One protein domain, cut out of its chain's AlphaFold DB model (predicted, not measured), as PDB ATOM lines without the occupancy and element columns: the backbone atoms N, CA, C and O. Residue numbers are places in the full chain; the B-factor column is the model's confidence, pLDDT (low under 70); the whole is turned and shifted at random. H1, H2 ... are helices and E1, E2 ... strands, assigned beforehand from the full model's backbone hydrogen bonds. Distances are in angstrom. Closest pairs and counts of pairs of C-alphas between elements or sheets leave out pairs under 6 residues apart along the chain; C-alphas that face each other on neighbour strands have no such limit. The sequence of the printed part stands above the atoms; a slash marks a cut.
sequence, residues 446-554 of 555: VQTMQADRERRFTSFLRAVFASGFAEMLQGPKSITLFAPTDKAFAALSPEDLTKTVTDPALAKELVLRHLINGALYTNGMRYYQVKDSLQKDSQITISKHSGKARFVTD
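Overview. This is residues 446 to 554 of the 555 residues of an uncharacterized protein of Dendroctonus ponderosae (UniProt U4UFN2). The model has two lobes with a small two-stranded ladder between them: a cluster of helices in which H3, H4 and H5 pack on H2, and at the other end a bare three-stranded sheet, E3 to E5. H5 reaches from the helix cluster toward the ladder of E1 and E2, while the short H1 sits at the rim of the cluster. The printed part has 109 residues, with five named helices and five named strands in the order H1 H2 E1 H3 H4 H5 E2 E3 E4 E5, a mixed class of helices and strands. Both sheets are antiparallel, in the orders E1 - E2 and E3 - E4 - E5. The whole is compact, with a radius of gyration of the C-alphas of 14.1 A, and spans 38 by 33 by 31 A.

Along the chain. Find C-alpha 446 at (178.065, 211.763, 256.945), where H1, residues 446 to 450, begins. Next comes H2, residues 458 to 466, 12.4 A long, and then E1, residues 479 to 481. H3 is residues 486 to 489, H4 is 494 to 502, 11.9 A long, and H5 runs 14.1 A from C-alpha 504 at (194.399, 217.274, 258.293) to residue 513. Read on through E2, residues 515 to 517, E3, 528 to 532, 13.7 A, and E4, 539 to 545, 19.5 A. E5, residues 548 to 553, 16.5 A, ends at C-alpha 553, (192.632, 198.578, 266.862).

Arrangement. Start at the hub, H2. It touches H5 at a steep tilt of 65 degrees, opposite ways, with the C-alphas of Ala 463 and Ala 507 closest at 4.8 A. It touches H4 at a steep tilt of 43 degrees, the same way; Ala 463 and Val 501 have the closest C-alphas, 4.4 A. H2 touches H3, closest C-alphas Ser 459 and Asp 486 at 6.0 A, and only just touches H1, with 3 pairs of C-alphas within 8 A, the closest being Val 446 and Leu 461 at 7.4 A. H4 and H5 touch only at the corner, about perpendicular at 86 degrees, Thr 500 and Leu 506 having the closest C-alphas, 5.0 A. In H1, H2, H4 and H5 every O i to N i+4 pair is within hydrogen-bond range; H3 is too short for one. Between E1 and E2, look for N 480 and O 516 at 2.9 A. E3, E4 and E5 form a meander, each strand the antiparallel neighbour of the one before; its hairpins show N 529 and O 542 at 2.8 A, and N 543 and O 550 at 2.9 A. E2 comes near E3, with the closest C-alphas, Ile 516 and Asp 532, 6.6 A apart.

Size, cuts and confidence. The C-alphas of Glu 495 and Arg 526 are the two farthest apart, 38.9 A. The printed part has no cut, and its one long link, residues 467 to 478, joins H2 to E1. The mean pLDDT of the printed part is 87.4; look for values under 70 at residues 476, 547 and 552 to 554.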
ATOM      1  N   VAL A 446     177.914 210.401 256.406       90.88
ATOM      2  CA  VAL A 446     178.065 211.763 256.945       90.88
ATOM      3  C   VAL A 446     176.705 212.341 257.348       90.88
ATOM      4  O   VAL A 446     176.550 212.809 258.476       90.88
ATOM      5  N   GLN A 447     175.698 212.235 256.476       89.94
ATOM      6  CA  GLN A 447     174.333 212.690 256.755       89.94
ATOM      7  C   GLN A 447     173.696 211.899 257.910       89.94
ATOM      8  O   GLN A 447     173.029 212.478 258.764       89.94
ATOM      9  N   THR A 448     173.955 210.591 257.986       90.06
ATOM     10  CA  THR A 448     173.482 209.717 259.070       90.06
ATOM     11  C   THR A 448     174.060 210.134 260.428       90.06
ATOM     12  O   THR A 448     173.318 210.226 261.404       90.06
ATOM     13  N   MET A 449     175.357 210.464 260.496       90.81
ATOM     14  CA  MET A 449     175.984 210.996 261.715       90.81
ATOM     15  C   MET A 449     175.483 212.404 262.075       90.81
ATOM     16  O   MET A 449     175.302 212.703 263.253       90.81
ATOM     17  N   GLN A 450     175.226 213.266 261.083       90.50
ATOM     18  CA  GLN A 450     174.660 214.606 261.296       90.50
ATOM     19  C   GLN A 450     173.198 214.576 261.776       90.50
ATOM     20  O   GLN A 450     172.774 215.473 262.505       90.50
ATOM     21  N   ALA A 451     172.432 213.551 261.396       90.56
ATOM     22  CA  ALA A 451     171.045 213.351 261.814       90.56
ATOM     23  C   ALA A 451     170.896 212.810 263.255       90.56
ATOM     24  O   ALA A 451     169.770 212.688 263.752       90.56
ATOM     25  N   ASP A 452     172.001 212.496 263.942       90.31
ATOM     26  CA  ASP A 452     171.989 212.028 265.329       90.31
ATOM     27  C   ASP A 452     171.449 213.112 266.276       90.31
ATOM     28  O   ASP A 452     172.113 214.107 266.568       90.31
ATOM     29  N   ARG A 453     170.229 212.914 266.791       89.81
ATOM     30  CA  ARG A 453     169.538 213.894 267.655       89.81
ATOM     31  C   ARG A 453     170.284 214.190 268.957       89.81
ATOM     32  O   ARG A 453     170.145 215.280 269.503       89.81
ATOM     33  N   GLU A 454     171.062 213.224 269.439       91.31
ATOM     34  CA  GLU A 454     171.911 213.342 270.629       91.31
ATOM     35  C   GLU A 454     173.257 214.039 270.327       91.31
ATOM     36  O   GLU A 454     173.998 214.346 271.256       91.31
ATOM     37  N   ARG A 455     173.556 214.329 269.047       90.94
ATOM     38  CA  ARG A 455     174.795 214.944 268.539       90.94
ATOM     39  C   ARG A 455     176.075 214.280 269.060       90.94
ATOM     40  O   ARG A 455     177.020 214.966 269.427       90.94
ATOM     41  N   ARG A 456     176.129 212.946 269.079       93.94
ATOM     42  CA  ARG A 456     177.230 212.177 269.692       93.94
ATOM     43  C   ARG A 456     178.486 212.042 268.836       93.94
ATOM     44  O   ARG A 456     179.423 211.382 269.275       93.94
ATOM     45  N   PHE A 457     178.496 212.588 267.622       94.56
ATOM     46  CA  PHE A 457     179.567 212.409 266.635       94.56
ATOM     47  C   PHE A 457     180.231 213.736 266.229       94.56
ATOM     48  O   PHE A 457     180.834 213.817 265.162       94.56
ATOM     49  N   THR A 458     180.103 214.798 267.029       93.81
ATOM     50  CA  THR A 458     180.519 216.155 266.626       93.81
ATOM     51  C   THR A 458     182.028 216.295 266.440       93.81
ATOM     52  O   THR A 458     182.467 216.893 265.456       93.81
ATOM     53  N   SER A 459     182.830 215.689 267.318       93.75
ATOM     54  CA  SER A 459     184.290 215.649 267.188       93.75
ATOM     55  C   SER A 459     184.703 214.807 265.984       93.75
ATOM     56  O   SER A 459     185.505 215.258 265.173       93.75
ATOM     57  N   PHE A 460     184.114 213.621 265.794       94.94
ATOM     58  CA  PHE A 460     184.468 212.779 264.648       94.94
ATOM     59  C   PHE A 460     184.082 213.416 263.306       94.94
ATOM     60  O   PHE A 460     184.880 213.406 262.373       94.94
ATOM     61  N   LEU A 461     182.911 214.054 263.215       94.81
ATOM     62  CA  LEU A 461     182.514 214.822 262.031       94.81
ATOM     63  C   LEU A 461     183.517 215.941 261.718       94.81
ATOM     64  O   LEU A 461     183.881 216.113 260.556       94.81
ATOM     65  N   ARG A 462     184.027 216.659 262.730       94.06
ATOM     66  CA  ARG A 462     185.066 217.683 262.524       94.06
ATOM     67  C   ARG A 462     186.357 217.081 261.943       94.06
ATOM     68  O   ARG A 462     186.910 217.680 261.025       94.06
ATOM     69  N   ALA A 463     186.765 215.878 262.361       94.62
ATOM     70  CA  ALA A 463     187.894 215.154 261.757       94.62
ATOM     71  C   ALA A 463     187.605 214.699 260.311       94.62
ATOM     72  O   ALA A 463     188.457 214.842 259.436       94.62
ATOM     73  N   VAL A 464     186.398 214.201 260.022       94.81
ATOM     74  CA  VAL A 464     185.973 213.813 258.660       94.81
ATOM     75  C   VAL A 464     186.028 214.994 257.683       94.81
ATOM     76  O   VAL A 464     186.431 214.813 256.534       94.81
ATOM     77  N   PHE A 465     185.690 216.206 258.135       94.25
ATOM     78  CA  PHE A 465     185.841 217.417 257.323       94.25
ATOM     79  C   PHE A 465     187.297 217.903 257.242       94.25
ATOM     80  O   PHE A 465     187.768 218.173 256.141       94.25
ATOM     81  N   ALA A 466     188.038 217.959 258.356       93.81
ATOM     82  CA  ALA A 466     189.436 218.414 258.372       93.81
ATOM     83  C   ALA A 466     190.377 217.527 257.533       93.81
ATOM     84  O   ALA A 466     191.319 218.022 256.921       93.81
ATOM     85  N   SER A 467     190.101 216.223 257.470       93.44
ATOM     86  CA  SER A 467     190.862 215.245 256.680       93.44
ATOM     87  C   SER A 467     190.515 215.213 255.185       93.44
ATOM     88  O   SER A 467     191.214 214.552 254.417       93.44
ATOM     89  N   GLY A 468     189.428 215.873 254.767       91.75
ATOM     90  CA  GLY A 468     188.906 215.817 253.396       91.75
ATOM     91  C   GLY A 468     188.158 214.525 253.033       91.75
ATOM     92  O   GLY A 468     187.781 214.347 251.879       91.75
ATOM     93  N   PHE A 469     187.904 213.617 253.983       90.38
ATOM     94  CA  PHE A 469     187.261 212.323 253.694       90.38
ATOM     95  C   PHE A 469     185.743 212.396 253.506       90.38
ATOM     96  O   PHE A 469     185.146 211.401 253.099       90.38
ATOM     97  N   ALA A 470     185.118 213.550 253.757       89.31
ATOM     98  CA  ALA A 470     183.678 213.742 253.592       89.31
ATOM     99  C   ALA A 470     183.166 213.248 252.226       89.31
ATOM    100  O   ALA A 470     182.262 212.420 252.206       89.31
ATOM    101  N   GLU A 471     183.795 213.651 251.116       87.75
ATOM    102  CA  GLU A 471     183.411 213.232 249.754       87.75
ATOM    103  C   GLU A 471     183.609 211.722 249.526       87.75
ATOM    104  O   GLU A 471     182.780 211.059 248.903       87.75
ATOM    105  N   MET A 472     184.672 211.134 250.090       86.75
ATOM    106  CA  MET A 472     184.930 209.693 249.981       86.75
ATOM    107  C   MET A 472     183.850 208.858 250.687       86.75
ATOM    108  O   MET A 472     183.496 207.783 250.205       86.75
ATOM    109  N   LEU A 473     183.295 209.359 251.797       86.19
ATOM    110  CA  LEU A 473     182.200 208.724 252.542       86.19
ATOM    111  C   LEU A 473     180.817 208.876 251.875       86.19
ATOM    112  O   LEU A 473     179.845 208.316 252.384       86.19
ATOM    113  N   GLN A 474     180.731 209.616 250.764       82.69
ATOM    114  CA  GLN A 474     179.549 209.737 249.892       82.69
ATOM    115  C   GLN A 474     179.683 208.899 248.609       82.69
ATOM    116  O   GLN A 474     178.753 208.810 247.808       82.69
ATOM    117  N   GLY A 475     180.848 208.282 248.378       75.06
ATOM    118  CA  GLY A 475     181.067 207.422 247.221       75.06
ATOM    119  C   GLY A 475     180.231 206.134 247.288       75.06
ATOM    120  O   GLY A 475     179.962 205.628 248.377       75.06
ATOM    121  N   PRO A 476     179.892 205.509 246.143       69.00
ATOM    122  CA  PRO A 476     179.069 204.291 246.081       69.00
ATOM    123  C   PRO A 476     179.776 203.021 246.605       69.00
ATOM    124  O   PRO A 476     179.331 201.903 246.341       69.00
ATOM    125  N   LYS A 477     180.906 203.167 247.306       80.12
ATOM    126  CA  LYS A 477     181.738 202.067 247.788       80.12
ATOM    127  C   LYS A 477     181.222 201.574 249.135       80.12
ATOM    128  O   LYS A 477     181.171 202.335 250.096       80.12
ATOM    129  N   SER A 478     180.941 200.282 249.234       86.06
ATOM    130  CA  SER A 478     180.618 199.637 250.505       86.06
ATOM    131  C   SER A 478     181.795 199.740 251.471       86.06
ATOM    132  O   SER A 478     182.896 199.263 251.183       86.06
ATOM    133  N   ILE A 479     181.552 200.372 252.614       90.62
ATOM    134  CA  ILE A 479     182.518 200.585 253.690       90.62
ATOM    135  C   ILE A 479     181.817 200.449 255.039       90.62
ATOM    136  O   ILE A 479     180.641 200.784 255.184       90.62
ATOM    137  N   THR A 480     182.557 199.986 256.040       90.88
ATOM    138  CA  THR A 480     182.115 199.959 257.436       90.88
ATOM    139  C   THR A 480     182.878 201.022 258.213       90.88
ATOM    140  O   THR A 480     184.106 201.024 258.212       90.88
ATOM    141  N   LEU A 481     182.139 201.919 258.870       92.19
ATOM    142  CA  LEU A 481     182.674 203.013 259.676       92.19
ATOM    143  C   LEU A 481     182.381 202.776 261.161       92.19
ATOM    144  O   LEU A 481     181.222 202.753 261.579       92.19
ATOM    145  N   PHE A 482     183.428 202.684 261.976       92.06
ATOM    146  CA  PHE A 482     183.323 202.599 263.434       92.06
ATOM    147  C   PHE A 482     183.364 203.997 264.050       92.06
ATOM    148  O   PHE A 482     184.336 204.352 264.699       92.06
ATOM    149  N   ALA A 483     182.327 204.809 263.823       92.00
ATOM    150  CA  ALA A 483     182.297 206.201 264.277       92.00
ATOM    151  C   ALA A 483     182.474 206.317 265.814       92.00
ATOM    152  O   ALA A 483     181.567 205.925 266.561       92.00
ATOM    153  N   PRO A 484     183.603 206.857 266.321       92.62
ATOM    154  CA  PRO A 484     183.785 207.089 267.748       92.62
ATOM    155  C   PRO A 484     182.850 208.205 268.224       92.62
ATOM    156  O   PRO A 484     182.688 209.235 267.568       92.62
ATOM    157  N   THR A 485     182.238 208.005 269.392       94.06
ATOM    158  CA  THR A 485     181.386 209.035 270.007       94.06
ATOM    159  C   THR A 485     182.215 210.090 270.736       94.06
ATOM    160  O   THR A 485     183.321 209.810 271.193       94.06
ATOM    161  N   ASP A 486     181.649 211.274 270.956       93.06
ATOM    162  CA  ASP A 486     182.252 212.365 271.736       93.06
ATOM    163  C   ASP A 486     182.660 211.937 273.162       93.06
ATOM    164  O   ASP A 486     183.622 212.456 273.726       93.06
ATOM    165  N   LYS A 487     182.016 210.901 273.722       92.25
ATOM    166  CA  LYS A 487     182.426 210.284 274.995       92.25
ATOM    167  C   LYS A 487     183.747 209.502 274.908       92.25
ATOM    168  O   LYS A 487     184.434 209.394 275.917       92.25
ATOM    169  N   ALA A 488     184.114 208.958 273.745       90.44
ATOM    170  CA  ALA A 488     185.422 208.330 273.543       90.44
ATOM    171  C   ALA A 488     186.538 209.388 273.480       90.44
ATOM    172  O   ALA A 488     187.589 209.218 274.091       90.44
ATOM    173  N   PHE A 489     186.269 210.521 272.825       90.44
ATOM    174  CA  PHE A 489     187.185 211.664 272.770       90.44
ATOM    175  C   PHE A 489     187.413 212.341 274.129       90.44
ATOM    176  O   PHE A 489     188.481 212.899 274.351       90.44
ATOM    177  N   ALA A 490     186.461 212.241 275.062       89.44
ATOM    178  CA  ALA A 490     186.586 212.772 276.422       89.44
ATOM    179  C   ALA A 490     187.684 212.103 277.286       89.44
ATOM    180  O   ALA A 490     187.909 212.537 278.414       89.44
ATOM    181  N   ALA A 491     188.357 211.060 276.785       87.50
ATOM    182  CA  ALA A 491     189.552 210.478 277.402       87.50
ATOM    183  C   ALA A 491     190.871 211.161 276.967       87.50
ATOM    184  O   ALA A 491     191.912 210.895 277.563       87.50
ATOM    185  N   LEU A 492     190.842 212.015 275.936       89.56
ATOM    186  CA  LEU A 492     192.000 212.776 275.457       89.56
ATOM    187  C   LEU A 492     192.106 214.131 276.171       89.56
ATOM    188  O   LEU A 492     191.112 214.673 276.657       89.56
ATOM    189  N   SER A 493     193.305 214.720 276.183       92.81
ATOM    190  CA  SER A 493     193.466 216.113 276.615       92.81
ATOM    191  C   SER A 493     192.748 217.065 275.634       92.81
ATOM    192  O   SER A 493     192.611 216.740 274.450       92.81
ATOM    193  N   PRO A 494     192.296 218.258 276.070       91.31
ATOM    194  CA  PRO A 494     191.640 219.214 275.174       91.31
ATOM    195  C   PRO A 494     192.580 219.728 274.073       91.31
ATOM    196  O   PRO A 494     192.126 220.052 272.974       91.31
ATOM    197  N   GLU A 495     193.889 219.763 274.334       91.06
ATOM    198  CA  GLU A 495     194.887 220.070 273.316       91.06
ATOM    199  C   GLU A 495     194.997 218.956 272.276       91.06
ATOM    200  O   GLU A 495     194.962 219.220 271.080       91.06
ATOM    201  N   ASP A 496     195.101 217.701 272.702       91.25
ATOM    202  CA  ASP A 496     195.324 216.594 271.768       91.25
ATOM    203  C   ASP A 496     194.047 216.276 270.988       91.25
ATOM    204  O   ASP A 496     194.108 215.959 269.802       91.25
ATOM    205  N   LEU A 497     192.876 216.502 271.592       91.44
ATOM    206  CA  LEU A 497     191.589 216.506 270.905       91.44
ATOM    207  C   LEU A 497     191.481 217.625 269.858       91.44
ATOM    208  O   LEU A 497     190.901 217.418 268.792       91.44
ATOM    209  N   THR A 498     192.005 218.824 270.130       91.56
ATOM    210  CA  THR A 498     191.981 219.911 269.136       91.56
ATOM    211  C   THR A 498     193.009 219.689 268.030       91.56
ATOM    212  O   THR A 498     192.638 219.850 266.869       91.56
ATOM    213  N   LYS A 499     194.223 219.215 268.343       92.19
ATOM    214  CA  LYS A 499     195.243 218.790 267.364       92.19
ATOM    215  C   LYS A 499     194.697 217.683 266.448       92.19
ATOM    216  O   LYS A 499     194.494 217.924 265.263       92.19
ATOM    217  N   THR A 500     194.345 216.519 267.005       90.38
ATOM    218  CA  THR A 500     193.937 215.306 266.255       90.38
ATOM    219  C   THR A 500     192.744 215.526 265.322       90.38
ATOM    220  O   THR A 500     192.618 214.864 264.299       90.38
ATOM    221  N   VAL A 501     191.841 216.443 265.677       91.56
ATOM    222  CA  VAL A 501     190.573 216.656 264.961       91.56
ATOM    223  C   VAL A 501     190.616 217.879 264.027       91.56
ATOM    224  O   VAL A 501     189.688 218.077 263.246       91.56
ATOM    225  N   THR A 502     191.668 218.702 264.087       92.88
ATOM    226  CA  THR A 502     191.803 219.922 263.259       92.88
ATOM    227  C   THR A 502     192.998 219.857 262.307       92.88
ATOM    228  O   THR A 502     192.936 220.446 261.233       92.88
ATOM    229  N   ASP A 503     194.061 219.130 262.662       94.69
ATOM    230  CA  ASP A 503     195.179 218.827 261.765       94.69
ATOM    231  C   ASP A 503     194.725 217.827 260.679       94.69
ATOM    232  O   ASP A 503     194.329 216.708 261.024       94.69
ATOM    233  N   PRO A 504     194.790 218.173 259.377       94.19
ATOM    234  CA  PRO A 504     194.399 217.274 258.293       94.19
ATOM    235  C   PRO A 504     195.152 215.939 258.270       94.19
ATOM    236  O   PRO A 504     194.586 214.944 257.817       94.19
ATOM    237  N   ALA A 505     196.403 215.886 258.742       93.00
ATOM    238  CA  ALA A 505     197.207 214.666 258.753       93.00
ATOM    239  C   ALA A 505     196.735 213.692 259.844       93.00
ATOM    240  O   ALA A 505     196.403 212.544 259.543       93.00
ATOM    241  N   LEU A 506     196.623 214.170 261.088       92.44
ATOM    242  CA  LEU A 506     196.141 213.365 262.217       92.44
ATOM    243  C   LEU A 506     194.663 212.984 262.052       92.44
ATOM    244  O   LEU A 506     194.281 211.846 262.321       92.44
ATOM    245  N   ALA A 507     193.836 213.899 261.538       93.56
ATOM    246  CA  ALA A 507     192.434 213.624 261.251       93.56
ATOM    247  C   ALA A 507     192.279 212.555 260.155       93.56
ATOM    248  O   ALA A 507     191.380 211.718 260.232       93.56
ATOM    249  N   LYS A 508     193.162 212.554 259.145       92.75
ATOM    250  CA  LYS A 508     193.193 211.539 258.082       92.75
ATOM    251  C   LYS A 508     193.576 210.169 258.620       92.75
ATOM    252  O   LYS A 508     192.901 209.197 258.290       92.75
ATOM    253  N   GLU A 509     194.610 210.083 259.453       91.50
ATOM    254  CA  GLU A 509     194.966 208.831 260.124       91.50
ATOM    255  C   GLU A 509     193.801 208.314 260.980       91.50
ATOM    256  O   GLU A 509     193.354 207.183 260.787       91.50
ATOM    257  N   LEU A 510     193.231 209.171 261.837       91.62
ATOM    258  CA  LEU A 510     192.085 208.830 262.680       91.62
ATOM    259  C   LEU A 510     190.917 208.262 261.861       91.62
ATOM    260  O   LEU A 510     190.356 207.233 262.233       91.62
ATOM    261  N   VAL A 511     190.534 208.910 260.756       92.75
ATOM    262  CA  VAL A 511     189.407 208.464 259.922       92.75
ATOM    263  C   VAL A 511     189.725 207.147 259.207       92.75
ATOM    264  O   VAL A 511     188.896 206.237 259.233       92.75
ATOM    265  N   LEU A 512     190.921 206.995 258.628       91.94
ATOM    266  CA  LEU A 512     191.331 205.768 257.932       91.94
ATOM    267  C   LEU A 512     191.372 204.544 258.865       91.94
ATOM    268  O   LEU A 512     190.912 203.469 258.477       91.94
ATOM    269  N   ARG A 513     191.841 204.718 260.108       90.88
ATOM    270  CA  ARG A 513     191.923 203.666 261.141       90.88
ATOM    271  C   ARG A 513     190.557 203.216 261.682       90.88
ATOM    272  O   ARG A 513     190.472 202.175 262.323       90.88
ATOM    273  N   HIS A 514     189.487 203.971 261.415       91.50
ATOM    274  CA  HIS A 514     188.101 203.625 261.772       91.50
ATOM    275  C   HIS A 514     187.262 203.142 260.570       91.50
ATOM    276  O   HIS A 514     186.053 202.939 260.714       91.50
ATOM    277  N   LEU A 515     187.877 202.945 259.397       91.81
ATOM    278  CA  LEU A 515     187.222 202.493 258.167       91.81
ATOM    279  C   LEU A 515     187.712 201.107 257.733       91.81
ATOM    280  O   LEU A 515     188.904 200.823 257.777       91.81
ATOM    281  N   ILE A 516     186.793 200.270 257.246       91.38
ATOM    282  CA  ILE A 516     187.063 198.966 256.614       91.38
ATOM    283  C   ILE A 516     186.307 198.882 255.279       91.38
ATOM    284  O   ILE A 516     185.225 199.451 255.135       91.38
ATOM    285  N   ASN A 517     186.856 198.156 254.301       88.88
ATOM    286  CA  ASN A 517     186.191 197.871 253.024       88.88
ATOM    287  C   ASN A 517     185.098 196.788 253.153       88.88
ATOM    288  O   ASN A 517     185.312 195.757 253.788       88.88
ATOM    289  N   GLY A 518     183.964 196.991 252.479       87.94
ATOM    290  CA  GLY A 518     182.787 196.113 252.529       87.94
ATOM    291  C   GLY A 518     181.820 196.465 253.667       87.94
ATOM    292  O   GLY A 518     182.204 197.092 254.659       87.94
ATOM    293  N   ALA A 519     180.550 196.076 253.527       88.94
ATOM    294  CA  ALA A 519     179.546 196.249 254.577       88.94
ATOM    295  C   ALA A 519     179.588 195.081 255.583       88.94
ATOM    296  O   ALA A 519     179.339 193.931 255.224       88.94
ATOM    297  N   LEU A 520     179.883 195.356 256.859       89.69
ATOM    298  CA  LEU A 520     180.061 194.345 257.909       89.69
ATOM    299  C   LEU A 520     178.982 194.456 258.997       89.69
ATOM    300  O   LEU A 520     179.110 195.206 259.967       89.69
ATOM    301  N   TYR A 521     177.912 193.672 258.864       89.69
ATOM    302  CA  TYR A 521     176.831 193.636 259.845       89.69
ATOM    303  C   TYR A 521     177.150 192.727 261.038       89.69
ATOM    304  O   TYR A 521     177.534 191.567 260.881       89.69
ATOM    305  N   THR A 522     176.860 193.199 262.257       88.25
ATOM    306  CA  THR A 522     177.090 192.462 263.516       88.25
ATOM    307  C   THR A 522     176.464 191.064 263.547       88.25
ATOM    308  O   THR A 522     176.996 190.180 264.220       88.25
ATOM    309  N   ASN A 523     175.355 190.820 262.838       87.06
ATOM    310  CA  ASN A 523     174.733 189.492 262.759       87.06
ATOM    311  C   ASN A 523     175.442 188.549 261.771       87.06
ATOM    312  O   ASN A 523     175.408 187.342 261.995       87.06
ATOM    313  N   GLY A 524     176.128 189.088 260.758       84.50
ATOM    314  CA  GLY A 524     176.984 188.333 259.841       84.50
ATOM    315  C   GLY A 524     178.274 187.827 260.490       84.50
ATOM    316  O   GLY A 524     178.733 186.732 260.188       84.50
ATOM    317  N   MET A 525     178.825 188.587 261.443       84.06
ATOM    318  CA  MET A 525     180.042 188.205 262.173       84.06
ATOM    319  C   MET A 525     179.816 187.007 263.110       84.06
ATOM    320  O   MET A 525     178.833 186.971 263.862       84.06
ATOM    321  N   ARG A 526     180.777 186.084 263.180       76.06
ATOM    322  CA  ARG A 526     180.835 184.971 264.147       76.06
ATOM    323  C   ARG A 526     182.174 185.028 264.897       76.06
ATOM    324  O   ARG A 526     183.199 185.243 264.270       76.06
ATOM    325  N   TYR A 527     182.132 184.894 266.227       73.06
ATOM    326  CA  TYR A 527     183.252 184.936 267.194       73.06
ATOM    327  C   TYR A 527     184.281 186.080 267.054       73.06
ATOM    328  O   TYR A 527     184.284 186.993 267.882       73.06
ATOM    329  N   TYR A 528     185.159 186.009 266.056       79.81
ATOM    330  CA  TYR A 528     186.361 186.818 265.883       79.81
ATOM    331  C   TYR A 528     186.675 186.968 264.386       79.81
ATOM    332  O   TYR A 528     186.579 186.000 263.637       79.81
ATOM    333  N   GLN A 529     187.048 188.170 263.951       80.88
ATOM    334  CA  GLN A 529     187.546 188.460 262.607       80.88
ATOM    335  C   GLN A 529     188.665 189.500 262.697       80.88
ATOM    336  O   GLN A 529     188.505 190.515 263.372       80.88
ATOM    337  N   VAL A 530     189.758 189.284 261.967       85.31
ATOM    338  CA  VAL A 530     190.717 190.347 261.634       85.31
ATOM    339  C   VAL A 530     190.346 190.898 260.264       85.31
ATOM    340  O   VAL A 530     189.939 190.146 259.372       85.31
ATOM    341  N   LYS A 531     190.443 192.214 260.106       86.25
ATOM    342  CA  LYS A 531     190.179 192.921 258.854       86.25
ATOM    343  C   LYS A 531     191.166 194.068 258.707       86.25
ATOM    344  O   LYS A 531     191.384 194.809 259.664       86.25
ATOM    345  N   ASP A 532     191.718 194.244 257.515       87.75
ATOM    346  CA  ASP A 532     192.548 195.408 257.217       87.75
ATOM    347  C   ASP A 532     191.691 196.680 257.246       87.75
ATOM    348  O   ASP A 532     190.574 196.717 256.712       87.75
ATOM    349  N   SER A 533     192.209 197.719 257.900       88.19
ATOM    350  CA  SER A 533     191.604 199.047 257.862       88.19
ATOM    351  C   SER A 533     191.874 199.729 256.517       88.19
ATOM    352  O   SER A 533     192.530 199.188 255.624       88.19
ATOM    353  N   LEU A 534     191.377 200.953 256.360       86.94
ATOM    354  CA  LEU A 534     191.712 201.794 255.216       86.94
ATOM    355  C   LEU A 534     193.068 202.511 255.390       86.94
ATOM    356  O   LEU A 534     193.574 203.098 254.433       86.94
ATOM    357  N   GLN A 535     193.679 202.439 256.580       84.06
ATOM    358  CA  GLN A 535     195.065 202.836 256.827       84.06
ATOM    359  C   GLN A 535     196.009 201.699 256.408       84.06
ATOM    360  O   GLN A 535     195.822 200.540 256.781       84.06
ATOM    361  N   LYS A 536     197.048 202.037 255.631       81.12
ATOM    362  CA  LYS A 536     198.044 201.069 255.153       81.12
ATOM    363  C   LYS A 536     198.707 200.356 256.342       81.12
ATOM    364  O   LYS A 536     199.078 201.008 257.313       81.12
ATOM    365  N   ASP A 537     198.855 199.037 256.226       77.62
ATOM    366  CA  ASP A 537     199.502 198.148 257.202       77.62
ATOM    367  C   ASP A 537     198.884 198.171 258.623       77.62
ATOM    368  O   ASP A 537     199.515 197.717 259.575       77.62
ATOM    369  N   SER A 538     197.644 198.660 258.783       84.25
ATOM    370  CA  SER A 538     196.930 198.698 260.068       84.25
ATOM    371  C   SER A 538     195.681 197.815 260.042       84.25
ATOM    372  O   SER A 538     194.801 197.984 259.191       84.25
ATOM    373  N   GLN A 539     195.592 196.878 260.988       86.69
ATOM    374  CA  GLN A 539     194.498 195.912 261.106       86.69
ATOM    375  C   GLN A 539     193.560 196.244 262.271       86.69
ATOM    376  O   GLN A 539     193.960 196.802 263.293       86.69
ATOM    377  N   ILE A 540     192.287 195.877 262.113       86.62
ATOM    378  CA  ILE A 540     191.265 195.973 263.154       86.62
ATOM    379  C   ILE A 540     190.870 194.559 263.573       86.62
ATOM    380  O   ILE A 540     190.333 193.777 262.783       86.62
ATOM    381  N   THR A 541     191.099 194.250 264.845       86.69
ATOM    382  CA  THR A 541     190.604 193.043 265.500       86.69
ATOM    383  C   THR A 541     189.153 193.262 265.932       86.69
ATOM    384  O   THR A 541     188.833 194.139 266.738       86.69
ATOM    385  N   ILE A 542     188.246 192.440 265.411       86.75
ATOM    386  CA  ILE A 542     186.808 192.525 265.661       86.75
ATOM    387  C   ILE A 542     186.350 191.264 266.382       86.75
ATOM    388  O   ILE A 542     186.442 190.159 265.859       86.75
ATOM    389  N   SER A 543     185.803 191.418 267.586       85.06
ATOM    390  CA  SER A 543     185.306 190.307 268.403       85.06
ATOM    391  C   SER A 543     183.823 190.475 268.739       85.06
ATOM    392  O   SER A 543     183.318 191.592 268.858       85.06
ATOM    393  N   LYS A 544     183.095 189.366 268.892       83.00
ATOM    394  CA  LYS A 544     181.653 189.346 269.178       83.00
ATOM    395  C   LYS A 544     181.372 188.478 270.403       83.00
ATOM    396  O   LYS A 544     181.428 187.255 270.332       83.00
ATOM    397  N   HIS A 545     181.026 189.121 271.515       77.94
ATOM    398  CA  HIS A 545     180.773 188.479 272.805       77.94
ATOM    399  C   HIS A 545     179.342 188.769 273.276       77.94
ATOM    400  O   HIS A 545     178.938 189.926 273.393       77.94
ATOM    401  N   SER A 546     178.552 187.719 273.520       71.94
ATOM    402  CA  SER A 546     177.165 187.809 274.022       71.94
ATOM    403  C   SER A 546     176.272 188.817 273.270       71.94
ATOM    404  O   SER A 546     175.490 189.551 273.868       71.94
ATOM    405  N   GLY A 547     176.419 188.885 271.942       67.56
ATOM    406  CA  GLY A 547     175.661 189.794 271.069       67.56
ATOM    407  C   GLY A 547     176.186 191.236 270.991       67.56
ATOM    408  O   GLY A 547     175.710 191.992 270.146       67.56
ATOM    409  N   LYS A 548     177.181 191.611 271.802       73.75
ATOM    410  CA  LYS A 548     177.919 192.876 271.680       73.75
ATOM    411  C   LYS A 548     179.148 192.669 270.794       73.75
ATOM    412  O   LYS A 548     179.847 191.667 270.933       73.75
ATOM    413  N   ALA A 549     179.426 193.620 269.908       77.62
ATOM    414  CA  ALA A 549     180.714 193.694 269.225       77.62
ATOM    415  C   ALA A 549     181.703 194.506 270.077       77.62
ATOM    416  O   ALA A 549     181.326 195.526 270.657       77.62
ATOM    417  N   ARG A 550     182.954 194.051 270.150       76.56
ATOM    418  CA  ARG A 550     184.096 194.785 270.699       76.56
ATOM    419  C   ARG A 550     185.156 194.873 269.610       76.56
ATOM    420  O   ARG A 550     185.669 193.851 269.153       76.56
ATOM    421  N   PHE A 551     185.477 196.104 269.248       76.88
ATOM    422  CA  PHE A 551     186.516 196.447 268.290       76.88
ATOM    423  C   PHE A 551     187.799 196.771 269.059       76.88
ATOM    424  O   PHE A 551     187.742 197.408 270.114       76.88
ATOM    425  N   VAL A 552     188.930 196.294 268.557       68.69
ATOM    426  CA  VAL A 552     190.270 196.614 269.045       68.69
ATOM    427  C   VAL A 552     191.118 196.921 267.819       68.69
ATOM    428  O   VAL A 552     191.433 196.033 267.033       68.69
ATOM    429  N   THR A 553     191.452 198.191 267.635       59.62
ATOM    430  CA  THR A 553     192.632 198.578 266.862       59.62
ATOM    431  C   THR A 553     193.845 198.304 267.741       59.62
ATOM    432  O   THR A 553     193.870 198.788 268.877       59.62
ATOM    433  N   ASP A 554     194.837 197.568 267.247       49.06
ATOM    434  CA  ASP A 554     196.147 197.554 267.904       49.06
ATOM    435  C   ASP A 554     196.689 198.992 267.851       49.06
ATOM    436  O   ASP A 554     196.627 199.621 266.789       49.06
TER     437      ASP A 554